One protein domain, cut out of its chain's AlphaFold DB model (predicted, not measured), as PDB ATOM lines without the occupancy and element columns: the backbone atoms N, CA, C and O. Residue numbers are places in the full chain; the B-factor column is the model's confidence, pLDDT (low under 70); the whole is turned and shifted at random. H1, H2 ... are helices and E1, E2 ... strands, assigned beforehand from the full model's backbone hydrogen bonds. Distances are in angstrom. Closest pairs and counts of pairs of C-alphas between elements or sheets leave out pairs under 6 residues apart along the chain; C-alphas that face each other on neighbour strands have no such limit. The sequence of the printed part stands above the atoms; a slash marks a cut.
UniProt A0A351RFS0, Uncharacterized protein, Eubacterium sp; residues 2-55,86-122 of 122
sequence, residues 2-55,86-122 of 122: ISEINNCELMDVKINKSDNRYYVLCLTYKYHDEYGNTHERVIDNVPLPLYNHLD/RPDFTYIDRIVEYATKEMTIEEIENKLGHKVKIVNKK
ATOM      1  N   ILE A   2     -40.882 -18.577 -19.147       44.25
ATOM      2  CA  ILE A   2     -40.577 -17.467 -18.234       44.25
ATOM      3  C   ILE A   2     -41.485 -16.330 -18.693       44.25
ATOM      4  O   ILE A   2     -41.340 -15.864 -19.819       44.25
ATOM      5  N   SER A   3     -42.491 -15.977 -17.896       51.25
ATOM      6  CA  SER A   3     -43.314 -14.806 -18.185       51.25
ATOM      7  C   SER A   3     -42.434 -13.560 -18.116       51.25
ATOM      8  O   SER A   3     -41.612 -13.436 -17.202       51.25
ATOM      9  N   GLU A   4     -42.590 -12.660 -19.088       53.06
ATOM     10  CA  GLU A   4     -42.000 -11.324 -19.026       53.06
ATOM     11  C   GLU A   4     -42.469 -10.651 -17.734       53.06
ATOM     12  O   GLU A   4     -43.663 -10.429 -17.531       53.06
ATOM     13  N   ILE A   5     -41.532 -10.377 -16.825       56.31
ATOM     14  CA  ILE A   5     -41.818  -9.567 -15.646       56.31
ATOM     15  C   ILE A   5     -41.549  -8.120 -16.027       56.31
ATOM     16  O   ILE A   5     -40.398  -7.715 -16.193       56.31
ATOM     17  N   ASN A   6     -42.607  -7.330 -16.128       55.62
ATOM     18  CA  ASN A   6     -42.471  -5.884 -16.204       55.62
ATOM     19  C   ASN A   6     -42.206  -5.331 -14.794       55.62
ATOM     20  O   ASN A   6     -42.802  -5.799 -13.826       55.62
ATOM     21  N   ASN A   7     -41.320  -4.336 -14.674       66.62
ATOM     22  CA  ASN A   7     -40.936  -3.692 -13.403       66.62
ATOM     23  C   ASN A   7     -40.235  -4.618 -12.383       66.62
ATOM     24  O   ASN A   7     -40.526  -4.567 -11.188       66.62
ATOM     25  N   CYS A   8     -39.301  -5.460 -12.836       71.19
ATOM     26  CA  CYS A   8     -38.415  -6.205 -11.941       71.19
ATOM     27  C   CYS A   8     -37.173  -5.385 -11.554       71.19
ATOM     28  O   CYS A   8     -36.494  -4.820 -12.412       71.19
ATOM     29  N   GLU A   9     -36.838  -5.372 -10.267       82.12
ATOM     30  CA  GLU A   9     -35.605  -4.791  -9.737       82.12
ATOM     31  C   GLU A   9     -34.608  -5.910  -9.417       82.12
ATOM     32  O   GLU A   9     -34.954  -6.893  -8.756       82.12
ATOM     33  N   LEU A  10     -33.371  -5.785  -9.903       81.44
ATOM     34  CA  LEU A  10     -32.283  -6.689  -9.535       81.44
ATOM     35  C   LEU A  10     -31.777  -6.301  -8.143       81.44
ATOM     36  O   LEU A  10     -31.174  -5.245  -7.973       81.44
ATOM     37  N   MET A  11     -32.019  -7.163  -7.160       84.94
ATOM     38  CA  MET A  11     -31.695  -6.906  -5.755       84.94
ATOM     39  C   MET A  11     -30.280  -7.344  -5.396       84.94
ATOM     40  O   MET A  11     -29.602  -6.676  -4.619       84.94
ATOM     41  N   ASP A  12     -29.859  -8.499  -5.913       82.19
ATOM     42  CA  ASP A  12     -28.586  -9.109  -5.545       82.19
ATOM     43  C   ASP A  12     -28.018  -9.962  -6.683       82.19
ATOM     44  O   ASP A  12     -28.751 -10.602  -7.444       82.19
ATOM     45  N   VAL A  13     -26.688  -9.976  -6.765       82.44
ATOM     46  CA  VAL A  13     -25.907 -10.762  -7.720       82.44
ATOM     47  C   VAL A  13     -24.785 -11.449  -6.960       82.44
ATOM     48  O   VAL A  13     -23.854 -10.803  -6.480       82.44
ATOM     49  N   LYS A  14     -24.831 -12.781  -6.903       83.94
ATOM     50  CA  LYS A  14     -23.759 -13.590  -6.313       83.94
ATOM     51  C   LYS A  14     -23.034 -14.365  -7.393       83.94
ATOM     52  O   LYS A  14     -23.660 -14.960  -8.263       83.94
ATOM     53  N   ILE A  15     -21.711 -14.391  -7.302       80.19
ATOM     54  CA  ILE A  15     -20.869 -15.238  -8.144       80.19
ATOM     55  C   ILE A  15     -20.574 -16.522  -7.369       80.19
ATOM     56  O   ILE A  15     -19.920 -16.483  -6.327       80.19
ATOM     57  N   ASN A  16     -21.012 -17.655  -7.904       76.00
ATOM     58  CA  ASN A  16     -20.737 -18.983  -7.372       76.00
ATOM     59  C   ASN A  16     -19.729 -19.710  -8.268       76.00
ATOM     60  O   ASN A  16     -19.720 -19.553  -9.490       76.00
ATOM     61  N   LYS A  17     -18.864 -20.526  -7.661       70.56
ATOM     62  CA  LYS A  17     -17.973 -21.426  -8.397       70.56
ATOM     63  C   LYS A  17     -18.685 -22.762  -8.583       70.56
ATOM     64  O   LYS A  17     -18.977 -23.433  -7.601       70.56
ATOM     65  N   SER A  18     -18.932 -23.142  -9.830       66.56
ATOM     66  CA  SER A  18     -19.376 -24.489 -10.183       66.56
ATOM     67  C   SER A  18     -18.195 -25.461 -10.076       66.56
ATOM     68  O   SER A  18     -17.043 -25.071 -10.305       66.56
ATOM     69  N   ASP A  19     -18.476 -26.727  -9.756       66.06
ATOM     70  CA  ASP A  19     -17.507 -27.792  -9.449       66.06
ATOM     71  C   ASP A  19     -16.404 -27.995 -10.505       66.06
ATOM     72  O   ASP A  19     -15.396 -28.646 -10.227       66.06
ATOM     73  N   ASN A  20     -16.534 -27.415 -11.707       56.81
ATOM     74  CA  ASN A  20     -15.601 -27.656 -12.802       56.81
ATOM     75  C   ASN A  20     -15.207 -26.412 -13.630       56.81
ATOM     76  O   ASN A  20     -15.477 -26.349 -14.821       56.81
ATOM     77  N   ARG A  21     -14.479 -25.459 -13.022       58.16
ATOM     78  CA  ARG A  21     -13.830 -24.276 -13.664       58.16
ATOM     79  C   ARG A  21     -14.748 -23.152 -14.154       58.16
ATOM     80  O   ARG A  21     -14.254 -22.202 -14.756       58.16
ATOM     81  N   TYR A  22     -16.038 -23.213 -13.859       63.12
ATOM     82  CA  TYR A  22     -16.985 -22.199 -14.311       63.12
ATOM     83  C   TYR A  22     -17.473 -21.351 -13.152       63.12
ATOM     84  O   TYR A  22     -17.747 -21.856 -12.063       63.12
ATOM     85  N   TYR A  23     -17.576 -20.055 -13.406       69.81
ATOM     86  CA  TYR A  23     -18.304 -19.148 -12.542       69.81
ATOM     87  C   TYR A  23     -19.735 -19.064 -13.061       69.81
ATOM     88  O   TYR A  23     -19.961 -18.986 -14.270       69.81
ATOM     89  N   VAL A  24     -20.693 -19.117 -12.152       74.38
ATOM     90  CA  VAL A  24     -22.112 -18.935 -12.443       74.38
ATOM     91  C   VAL A  24     -22.647 -17.814 -11.570       74.38
ATOM     92  O   VAL A  24     -22.125 -17.558 -10.484       74.38
ATOM     93  N   LEU A  25     -23.666 -17.126 -12.060       79.31
ATOM     94  CA  LEU A  25     -24.381 -16.120 -11.304       79.31
ATOM     95  C   LEU A  25     -25.612 -16.737 -10.647       79.31
ATOM     96  O   LEU A  25     -26.324 -17.548 -11.240       79.31
ATOM     97  N   CYS A  26     -25.866 -16.291  -9.427       81.69
ATOM     98  CA  CYS A  26     -27.152 -16.393  -8.770       81.69
ATOM     99  C   CYS A  26     -27.738 -14.980  -8.723       81.69
ATOM    100  O   CYS A  26     -27.146 -14.075  -8.127       81.69
ATOM    101  N   LEU A  27     -28.860 -14.789  -9.408       82.44
ATOM    102  CA  LEU A  27     -29.532 -13.504  -9.562       82.44
ATOM    103  C   LEU A  27     -30.795 -13.502  -8.713       82.44
ATOM    104  O   LEU A  27     -31.620 -14.407  -8.836       82.44
ATOM    105  N   THR A  28     -30.956 -12.480  -7.877       82.12
ATOM    106  CA  THR A  28     -32.169 -12.287  -7.078       82.12
ATOM    107  C   THR A  28     -32.893 -11.040  -7.548       82.12
ATOM    108  O   THR A  28     -32.337  -9.945  -7.526       82.12
ATOM    109  N   TYR A  29     -34.147 -11.205  -7.942       82.50
ATOM    110  CA  TYR A  29     -35.022 -10.140  -8.402       82.50
ATOM    111  C   TYR A  29     -36.187  -9.949  -7.445       82.50
ATOM    112  O   TYR A  29     -36.673 -10.907  -6.844       82.50
ATOM    113  N   LYS A  30     -36.677  -8.716  -7.376       85.25
ATOM    114  CA  LYS A  30     -37.909  -8.352  -6.688       85.25
ATOM    115  C   LYS A  30     -38.883  -7.728  -7.676       85.25
ATOM    116  O   LYS A  30     -38.475  -6.942  -8.528       85.25
ATOM    117  N   TYR A  31     -40.158  -8.077  -7.573       84.44
ATOM    118  CA  TYR A  31     -41.214  -7.457  -8.375       84.44
ATOM    119  C   TYR A  31     -42.572  -7.545  -7.673       84.44
ATOM    120  O   TYR A  31     -42.715  -8.261  -6.681       84.44
ATOM    121  N   HIS A  32     -43.559  -6.819  -8.198       86.25
ATOM    122  CA  HIS A  32     -44.945  -6.880  -7.736       86.25
ATOM    123  C   HIS A  32     -45.835  -7.579  -8.765       86.25
ATOM    124  O   HIS A  32     -45.703  -7.320  -9.963       86.25
ATOM    125  N   ASP A  33     -46.730  -8.457  -8.315       83.50
ATOM    126  CA  ASP A  33     -47.742  -9.061  -9.186       83.50
ATOM    127  C   ASP A  33     -48.957  -8.133  -9.400       83.50
ATOM    128  O   ASP A  33     -49.061  -7.052  -8.816       83.50
ATOM    129  N   GLU A  34     -49.905  -8.561 -10.239       84.75
ATOM    130  CA  GLU A  34     -51.142  -7.814 -10.524       84.75
ATOM    131  C   GLU A  34     -52.035  -7.614  -9.288       84.75
ATOM    132  O   GLU A  34     -52.890  -6.726  -9.262       84.75
ATOM    133  N   TYR A  35     -51.840  -8.431  -8.252       82.12
ATOM    134  CA  TYR A  35     -52.559  -8.361  -6.986       82.12
ATOM    135  C   TYR A  35     -51.833  -7.486  -5.949       82.12
ATOM    136  O   TYR A  35     -52.363  -7.275  -4.858       82.12
ATOM    137  N   GLY A  36     -50.657  -6.948  -6.295       83.50
ATOM    138  CA  GLY A  36     -49.806  -6.125  -5.440       83.50
ATOM    139  C   GLY A  36     -48.881  -6.918  -4.512       83.50
ATOM    140  O   GLY A  36     -48.195  -6.308  -3.693       83.50
ATOM    141  N   ASN A  37     -48.856  -8.251  -4.596       85.62
ATOM    142  CA  ASN A  37     -47.968  -9.077  -3.782       85.62
ATOM    143  C   ASN A  37     -46.518  -8.840  -4.193       85.62
ATOM    144  O   ASN A  37     -46.214  -8.695  -5.376       85.62
ATOM    145  N   THR A  38     -45.613  -8.856  -3.224       86.56
ATOM    146  CA  THR A  38     -44.178  -8.784  -3.475       86.56
ATOM    147  C   THR A  38     -43.629 -10.187  -3.691       86.56
ATOM    148  O   THR A  38     -43.715 -11.055  -2.817       86.56
ATOM    149  N   HIS A  39     -42.994 -10.383  -4.838       83.31
ATOM    150  CA  HIS A  39     -42.293 -11.600  -5.197       83.31
ATOM    151  C   HIS A  39     -40.787 -11.418  -5.086       83.31
ATOM    152  O   HIS A  39     -40.244 -10.366  -5.429       83.31
ATOM    153  N   GLU A  40     -40.118 -12.482  -4.663       83.38
ATOM    154  CA  GLU A  40     -38.683 -12.655  -4.812       83.38
ATOM    155  C   GLU A  40     -38.426 -13.833  -5.748       83.38
ATOM    156  O   GLU A  40     -38.906 -14.950  -5.531       83.38
ATOM    157  N   ARG A  41     -37.656 -13.571  -6.800       77.56
ATOM    158  CA  ARG A  41     -37.315 -14.544  -7.828       77.56
ATOM    159  C   ARG A  41     -35.817 -14.764  -7.840       77.56
ATOM    160  O   ARG A  41     -35.053 -13.833  -8.070       77.56
ATOM    161  N   VAL A  42     -35.416 -16.005  -7.625       78.94
ATOM    162  CA  VAL A  42     -34.023 -16.436  -7.623       78.94
ATOM    163  C   VAL A  42     -33.784 -17.290  -8.858       78.94
ATOM    164  O   VAL A  42     -34.446 -18.311  -9.059       78.94
ATOM    165  N   ILE A  43     -32.838 -16.859  -9.685       77.56
ATOM    166  CA  ILE A  43     -32.355 -17.606 -10.843       77.56
ATOM    167  C   ILE A  43     -30.924 -18.022 -10.530       77.56
ATOM    168  O   ILE A  43     -30.038 -17.178 -10.414       77.56
ATOM    169  N   ASP A  44     -30.712 -19.319 -10.356       75.25
ATOM    170  CA  ASP A  44     -29.420 -19.893  -9.996       75.25
ATOM    171  C   ASP A  44     -28.806 -20.665 -11.165       75.25
ATOM    172  O   ASP A  44     -29.508 -21.108 -12.076       75.25
ATOM    173  N   ASN A  45     -27.485 -20.839 -11.120       71.00
ATOM    174  CA  ASN A  45     -26.667 -21.415 -12.188       71.00
ATOM    175  C   ASN A  45     -26.781 -20.669 -13.528       71.00
ATOM    176  O   ASN A  45     -26.649 -21.275 -14.591       71.00
ATOM    177  N   VAL A  46     -26.983 -19.347 -13.500       71.69
ATOM    178  CA  VAL A  46     -26.912 -18.535 -14.720       71.69
ATOM    179  C   VAL A  46     -25.464 -18.564 -15.217       71.69
ATOM    180  O   VAL A  46     -24.567 -18.146 -14.477       71.69
ATOM    181  N   PRO A  47     -25.179 -19.065 -16.429       65.69
ATOM    182  CA  PRO A  47     -23.810 -19.129 -16.920       65.69
ATOM    183  C   PRO A  47     -23.212 -17.725 -16.989       65.69
ATOM    184  O   PRO A  47     -23.776 -16.843 -17.629       65.69
ATOM    185  N   LEU A  48     -22.058 -17.515 -16.352       64.50
ATOM    186  CA  LEU A  48     -21.260 -16.328 -16.626       64.50
ATOM    187  C   LEU A  48     -20.386 -16.651 -17.848       64.50
ATOM    188  O   LEU A  48     -19.569 -17.578 -17.770       64.50
ATOM    189  N   PRO A  49     -20.504 -15.925 -18.972       53.09
ATOM    190  CA  PRO A  49     -19.712 -16.176 -20.174       53.09
ATOM    191  C   PRO A  49     -18.269 -15.685 -20.056       53.09
ATOM    192  O   PRO A  49     -17.730 -15.025 -20.935       53.09
ATOM    193  N   LEU A  50     -17.594 -16.076 -18.977       54.50
ATOM    194  CA  LEU A  50     -16.135 -16.142 -18.945       54.50
ATOM    195  C   LEU A  50     -15.606 -17.330 -19.770       54.50
ATOM    196  O   LEU A  50     -14.395 -17.490 -19.936       54.50
ATOM    197  N   TYR A  51     -16.516 -18.158 -20.294       45.66
ATOM    198  CA  TYR A  51     -16.249 -19.149 -21.323       45.66
ATOM    199  C   TYR A  51     -15.626 -18.462 -22.547       45.66
ATOM    200  O   TYR A  51     -16.316 -17.783 -23.301       45.66
ATOM    201  N   ASN A  52     -14.323 -18.689 -22.728       40.00
ATOM    202  CA  ASN A  52     -13.529 -18.577 -23.962       40.00
ATOM    203  C   ASN A  52     -12.398 -17.540 -24.011       40.00
ATOM    204  O   ASN A  52     -11.599 -17.637 -24.935       40.00
ATOM    205  N   HIS A  53     -12.207 -16.646 -23.031       42.88
ATOM    206  CA  HIS A  53     -11.051 -15.719 -23.057       42.88
ATOM    207  C   HIS A  53     -10.355 -15.482 -21.709       42.88
ATOM    208  O   HIS A  53      -9.664 -14.482 -21.525       42.88
ATOM    209  N   LEU A  54     -10.460 -16.421 -20.766       44.66
ATOM    210  CA  LEU A  54      -9.679 -16.367 -19.524       44.66
ATOM    211  C   LEU A  54      -8.265 -16.951 -19.633       44.66
ATOM    212  O   LEU A  54      -7.573 -17.026 -18.623       44.66
ATOM    213  N   ASP A  55      -7.791 -17.295 -20.831       40.09
ATOM    214  CA  ASP A  55      -6.369 -17.620 -21.004       40.09
ATOM    215  C   ASP A  55      -5.479 -16.375 -20.859       40.09
ATOM    216  O   ASP A  55      -4.279 -16.503 -20.644       40.09
ATOM    217  N   ARG A  86     -27.632 -22.417 -20.564       48.38
ATOM    218  CA  ARG A  86     -27.498 -23.882 -20.409       48.38
ATOM    219  C   ARG A  86     -28.751 -24.456 -19.724       48.38
ATOM    220  O   ARG A  86     -29.330 -23.776 -18.887       48.38
ATOM    221  N   PRO A  87     -29.170 -25.697 -20.024       48.88
ATOM    222  CA  PRO A  87     -30.439 -26.260 -19.542       48.88
ATOM    223  C   PRO A  87     -30.489 -26.603 -18.038       48.88
ATOM    224  O   PRO A  87     -31.497 -27.139 -17.586       48.88
ATOM    225  N   ASP A  88     -29.433 -26.337 -17.264       57.59
ATOM    226  CA  ASP A  88     -29.272 -26.710 -15.850       57.59
ATOM    227  C   ASP A  88     -29.471 -25.551 -14.849       57.59
ATOM    228  O   ASP A  88     -29.128 -25.678 -13.668       57.59
ATOM    229  N   PHE A  89     -30.061 -24.429 -15.278       59.97
ATOM    230  CA  PHE A  89     -30.438 -23.358 -14.352       59.97
ATOM    231  C   PHE A  89     -31.613 -23.766 -13.457       59.97
ATOM    232  O   PHE A  89     -32.551 -24.441 -13.882       59.97
ATOM    233  N   THR A  90     -31.567 -23.340 -12.194       64.25
ATOM    234  CA  THR A  90     -32.676 -23.527 -11.249       64.25
ATOM    235  C   THR A  90     -33.410 -22.212 -11.079       64.25
ATOM    236  O   THR A  90     -32.805 -21.145 -11.022       64.25
ATOM    237  N   TYR A  91     -34.731 -22.291 -11.000       68.38
ATOM    238  CA  TYR A  91     -35.605 -21.137 -10.917       68.38
ATOM    239  C   TYR A  91     -36.557 -21.309  -9.737       68.38
ATOM    240  O   TYR A  91     -37.278 -22.307  -9.659       68.38
ATOM    241  N   ILE A  92     -36.559 -20.340  -8.824       74.94
ATOM    242  CA  ILE A  92     -37.457 -20.302  -7.670       74.94
ATOM    243  C   ILE A  92     -38.138 -18.941  -7.649       74.94
ATOM    244  O   ILE A  92     -37.477 -17.908  -7.649       74.94
ATOM    245  N   ASP A  93     -39.461 -18.948  -7.602       78.06
ATOM    246  CA  ASP A  93     -40.288 -17.755  -7.469       78.06
ATOM    247  C   ASP A  93     -41.169 -17.924  -6.238       78.06
ATOM    248  O   ASP A  93     -41.864 -18.937  -6.101       78.06
ATOM    249  N   ARG A  94     -41.086 -16.975  -5.308       82.81
ATOM    250  CA  ARG A  94     -41.815 -17.025  -4.042       82.81
ATOM    251  C   ARG A  94     -42.416 -15.674  -3.699       82.81
ATOM    252  O   ARG A  94     -41.758 -14.643  -3.811       82.81
ATOM    253  N   ILE A  95     -43.644 -15.700  -3.187       85.31
ATOM    254  CA  ILE A  95     -44.257 -14.536  -2.548       85.31
ATOM    255  C   ILE A  95     -43.566 -14.339  -1.200       85.31
ATOM    256  O   ILE A  95     -43.624 -15.218  -0.336       85.31
ATOM    257  N   VAL A  96     -42.896 -13.203  -1.033       88.19
ATOM    258  CA  VAL A  96     -42.248 -12.820   0.232       88.19
ATOM    259  C   VAL A  96     -43.141 -11.923   1.081       88.19
ATOM    260  O   VAL A  96     -42.987 -11.885   2.299       88.19
ATOM    261  N   GLU A  97     -44.108 -11.247   0.459       88.06
ATOM    262  CA  GLU A  97     -45.071 -10.388   1.142       88.06
ATOM    263  C   GLU A  97     -46.395 -10.373   0.374       88.06
ATOM    264  O   GLU A  97     -46.421 -10.119  -0.831       88.06
ATOM    265  N   TYR A  98     -47.499 -10.647   1.069       85.12
ATOM    266  CA  TYR A  98     -48.835 -10.542   0.486       85.12
ATOM    267  C   TYR A  98     -49.344  -9.109   0.595       85.12
ATOM    268  O   TYR A  98     -49.238  -8.496   1.659       85.12
ATOM    269  N   ALA A  99     -49.966  -8.609  -0.471       84.69
ATOM    270  CA  ALA A  99     -50.679  -7.344  -0.417       84.69
ATOM    271  C   ALA A  99     -51.792  -7.424   0.631       84.69
ATOM    272  O   ALA A  99     -52.691  -8.271   0.564       84.69
ATOM    273  N   THR A 100     -51.755  -6.522   1.604       81.00
ATOM    274  CA  THR A 100     -52.840  -6.371   2.564       81.00
ATOM    275  C   THR A 100     -53.949  -5.551   1.928       81.00
ATOM    276  O   THR A 100     -53.794  -4.378   1.598       81.00
ATOM    277  N   LYS A 101     -55.108  -6.185   1.750       80.56
ATOM    278  CA  LYS A 101     -56.325  -5.489   1.352       80.56
ATOM    279  C   LYS A 101     -57.208  -5.292   2.572       80.56
ATOM    280  O   LYS A 101     -57.718  -6.265   3.127       80.56
ATOM    281  N   GLU A 102     -57.404  -4.039   2.965       84.25
ATOM    282  CA  GLU A 102     -58.396  -3.699   3.980       84.25
ATOM    283  C   GLU A 102     -59.797  -4.016   3.449       84.25
ATOM    284  O   GLU A 102     -60.172  -3.615   2.345       84.25
ATOM    285  N   MET A 103     -60.546  -4.802   4.219       85.75
ATOM    286  CA  MET A 103     -61.929  -5.168   3.936       85.75
ATOM    287  C   MET A 103     -62.696  -5.277   5.251       85.75
ATOM    288  O   MET A 103     -62.156  -5.691   6.279       85.75
ATOM    289  N   THR A 104     -63.976  -4.949   5.198       90.50
ATOM    290  CA  THR A 104     -64.930  -5.205   6.274       90.50
ATOM    291  C   THR A 104     -65.279  -6.695   6.354       90.50
ATOM    292  O   THR A 104     -65.126  -7.451   5.391       90.50
ATOM    293  N   ILE A 105     -65.792  -7.135   7.509       89.25
ATOM    294  CA  ILE A 105     -66.260  -8.520   7.689       89.25
ATOM    295  C   ILE A 105     -67.367  -8.848   6.676       89.25
ATOM    296  O   ILE A 105     -67.348  -9.929   6.097       89.25
ATOM    297  N   GLU A 106     -68.280  -7.912   6.404       90.56
ATOM    298  CA  GLU A 106     -69.364  -8.111   5.433       90.56
ATOM    299  C   GLU A 106     -68.834  -8.354   4.012       90.56
ATOM    300  O   GLU A 106     -69.305  -9.254   3.318       90.56
ATOM    301  N   GLU A 107     -67.811  -7.613   3.582       91.81
ATOM    302  CA  GLU A 107     -67.171  -7.826   2.277       91.81
ATOM    303  C   GLU A 107     -66.467  -9.186   2.185       91.81
ATOM    304  O   GLU A 107     -66.509  -9.834   1.134       91.81
ATOM    305  N   ILE A 108     -65.844  -9.639   3.277       90.62
ATOM    306  CA  ILE A 108     -65.219 -10.965   3.356       90.62
ATOM    307  C   ILE A 108     -66.287 -12.058   3.239       90.62
ATOM    308  O   ILE A 108     -66.139 -12.973   2.428       90.62
ATOM    309  N   GLU A 109     -67.371 -11.957   4.009       93.81
ATOM    310  CA  GLU A 109     -68.476 -12.923   3.984       93.81
ATOM    311  C   GLU A 109     -69.115 -13.022   2.595       93.81
ATOM    312  O   GLU A 109     -69.348 -14.127   2.101       93.81
ATOM    313  N   ASN A 110     -69.331 -11.881   1.935       93.69
ATOM    314  CA  ASN A 110     -69.886 -11.827   0.583       93.69
ATOM    315  C   ASN A 110     -68.992 -12.532  -0.445       93.69
ATOM    316  O   ASN A 110     -69.501 -13.227  -1.322       93.69
ATOM    317  N   LYS A 111     -67.665 -12.392  -0.337       91.50
ATOM    318  CA  LYS A 111     -66.720 -13.077  -1.234       91.50
ATOM    319  C   LYS A 111     -66.611 -14.572  -0.961       91.50
ATOM    320  O   LYS A 111     -66.465 -15.352  -1.896       91.50
ATOM    321  N   LEU A 112     -66.640 -14.966   0.309       91.81
ATOM    322  CA  LEU A 112     -66.484 -16.357   0.728       91.81
ATOM    323  C   LEU A 112     -67.780 -17.173   0.593       91.81
ATOM    324  O   LEU A 112     -67.731 -18.404   0.546       91.81
ATOM    325  N   GLY A 113     -68.939 -16.510   0.544       94.00
ATOM    326  CA  GLY A 113     -70.249 -17.158   0.471       94.00
ATOM    327  C   GLY A 113     -70.674 -17.835   1.779       94.00
ATOM    328  O   GLY A 113     -71.556 -18.691   1.771       94.00
ATOM    329  N   HIS A 114     -70.041 -17.492   2.903       93.50
ATOM    330  CA  HIS A 114     -70.360 -18.035   4.222       93.50
ATOM    331  C   HIS A 114     -70.064 -17.035   5.342       93.50
ATOM    332  O   HIS A 114     -69.266 -16.113   5.184       93.50
ATOM    333  N   LYS A 115     -70.718 -17.236   6.494       93.75
ATOM    334  CA  LYS A 115     -70.515 -16.413   7.691       93.75
ATOM    335  C   LYS A 115     -69.140 -16.656   8.297       93.75
ATOM    336  O   LYS A 115     -68.728 -17.804   8.474       93.75
ATOM    337  N   VAL A 116     -68.456 -15.576   8.653       91.00
ATOM    338  CA  VAL A 116     -67.113 -15.616   9.229       91.00
ATOM    339  C   VAL A 116     -67.202 -15.327  10.720       91.00
ATOM    340  O   VAL A 116     -67.836 -14.372  11.159       91.00
ATOM    341  N   LYS A 117     -66.538 -16.157  11.526       90.69
ATOM    342  CA  LYS A 117     -66.417 -15.960  12.972       90.69
ATOM    343  C   LYS A 117     -64.945 -15.876  13.347       90.69
ATOM    344  O   LYS A 117     -64.195 -16.820  13.118       90.69
ATOM    345  N   ILE A 118     -64.549 -14.778  13.987       88.12
ATOM    346  CA  ILE A 118     -63.202 -14.631  14.547       88.12
ATOM    347  C   ILE A 118     -63.112 -15.514  15.797       88.12
ATOM    348  O   ILE A 118     -63.694 -15.215  16.839       88.12
ATOM    349  N   VAL A 119     -62.401 -16.634  15.684       87.00
ATOM    350  CA  VAL A 119     -62.084 -17.528  16.803       87.00
ATOM    351  C   VAL A 119     -60.670 -17.229  17.275       87.00
ATOM    352  O   VAL A 119     -59.696 -17.774  16.769       87.00
ATOM    353  N   ASN A 120     -60.552 -16.323  18.240       80.94
ATOM    354  CA  ASN A 120     -59.266 -16.007  18.843       80.94
ATOM    355  C   ASN A 120     -58.835 -17.188  19.734       80.94
ATOM    356  O   ASN A 120     -59.465 -17.444  20.763       80.94
ATOM    357  N   LYS A 121     -57.797 -17.936  19.341       61.72
ATOM    358  CA  LYS A 121     -57.079 -18.817  20.268       61.72
ATOM    359  C   LYS A 121     -55.998 -17.965  20.915       61.72
ATOM    360  O   LYS A 121     -55.032 -17.605  20.251       61.72
ATOM    361  N   LYS A 122     -56.232 -17.603  22.177       53.62
ATOM    362  CA  LYS A 122     -55.150 -17.179  23.069       53.62
ATOM    363  C   LYS A 122     -54.005 -18.183  23.025       53.62
ATOM    364  O   LYS A 122     -54.313 -19.395  22.933       53.62
TER     365      LYS A 122
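This is residues 2 to 55 and 86 to 122 of the 122 residues of an uncharacterized protein of Eubacterium sp (UniProt A0A351RFS0). A single twisted sheet of four antiparallel strands makes the body, and an arm, residues 98 to 104, leads from the end of E4 to one short helix, H1, set well away from the sheet. No named helix covers either face of the sheet; the arm with H1 at one end and the loop of residues 48 to 55 at the other make the long axis. The printed part has 91 residues, with four strands and one helix in the order E1 E2 E3 E4 H1; the sheet's order is E1 - E2 - E3 - E4. The class is mostly strand, though under half of the residues, 45 of 91, are in named elements. The whole is extended, with a radius of gyration of the C-alphas of 21.0 A and spans of 70 by 33 by 22 A.

E1, residues 9 to 17, and E2, residues 23 to 32, form a hairpin with a tight link, antiparallel at 161 degrees between directions; N 14 and O 26 are 2.9 A apart, within hydrogen-bond range. E2 and E3, residues 38 to 47, form a second hairpin with a tight link, antiparallel at 162 degrees, with N 29 and O 41 at 2.8 A, within hydrogen-bond range. E1, E2 and E3 are a meander, each strand the antiparallel neighbour of the one before. E4, residues 90 to 97, is antiparallel to E3 at 163 degrees; N 42 and O 92 are 2.8 A apart and N 92 and O 42 are 2.9 A apart, within hydrogen-bond range. E1 and E4 are the edge strands and are apart. A short link of 7 residues leads from E4 to H1, residues 105 to 112, which is not on the sheet, with 0 pairs of C-alphas within 10 A. In H1 each O i to N i+4 pair is within hydrogen-bond range.

E1 begins with C-alpha 9 at (-35.605, -4.791, -9.737) and is 24.3 A from first to last C-alpha. E2 measures 29.7 A, E3 26.5 A and E4 21.9 A in the same way. H1 spans 10.5 A and ends with C-alpha 112 at (-66.484, -16.357, 0.728).

The two C-alphas farthest apart are those of Asp 55 and Lys 115, at 70.3 A. Residues 56 to 85 are not printed, and C-alphas 55 and 86 are 22.0 A apart across this cut, which lies in the link from E3 to E4. Of the links that are printed whole, none is long. The mean pLDDT of the printed part is 75.0; 29 residues are under 70, namely 2 to 7, 18 to 23, 47 to 55, 86 to 91 and 121 to 122.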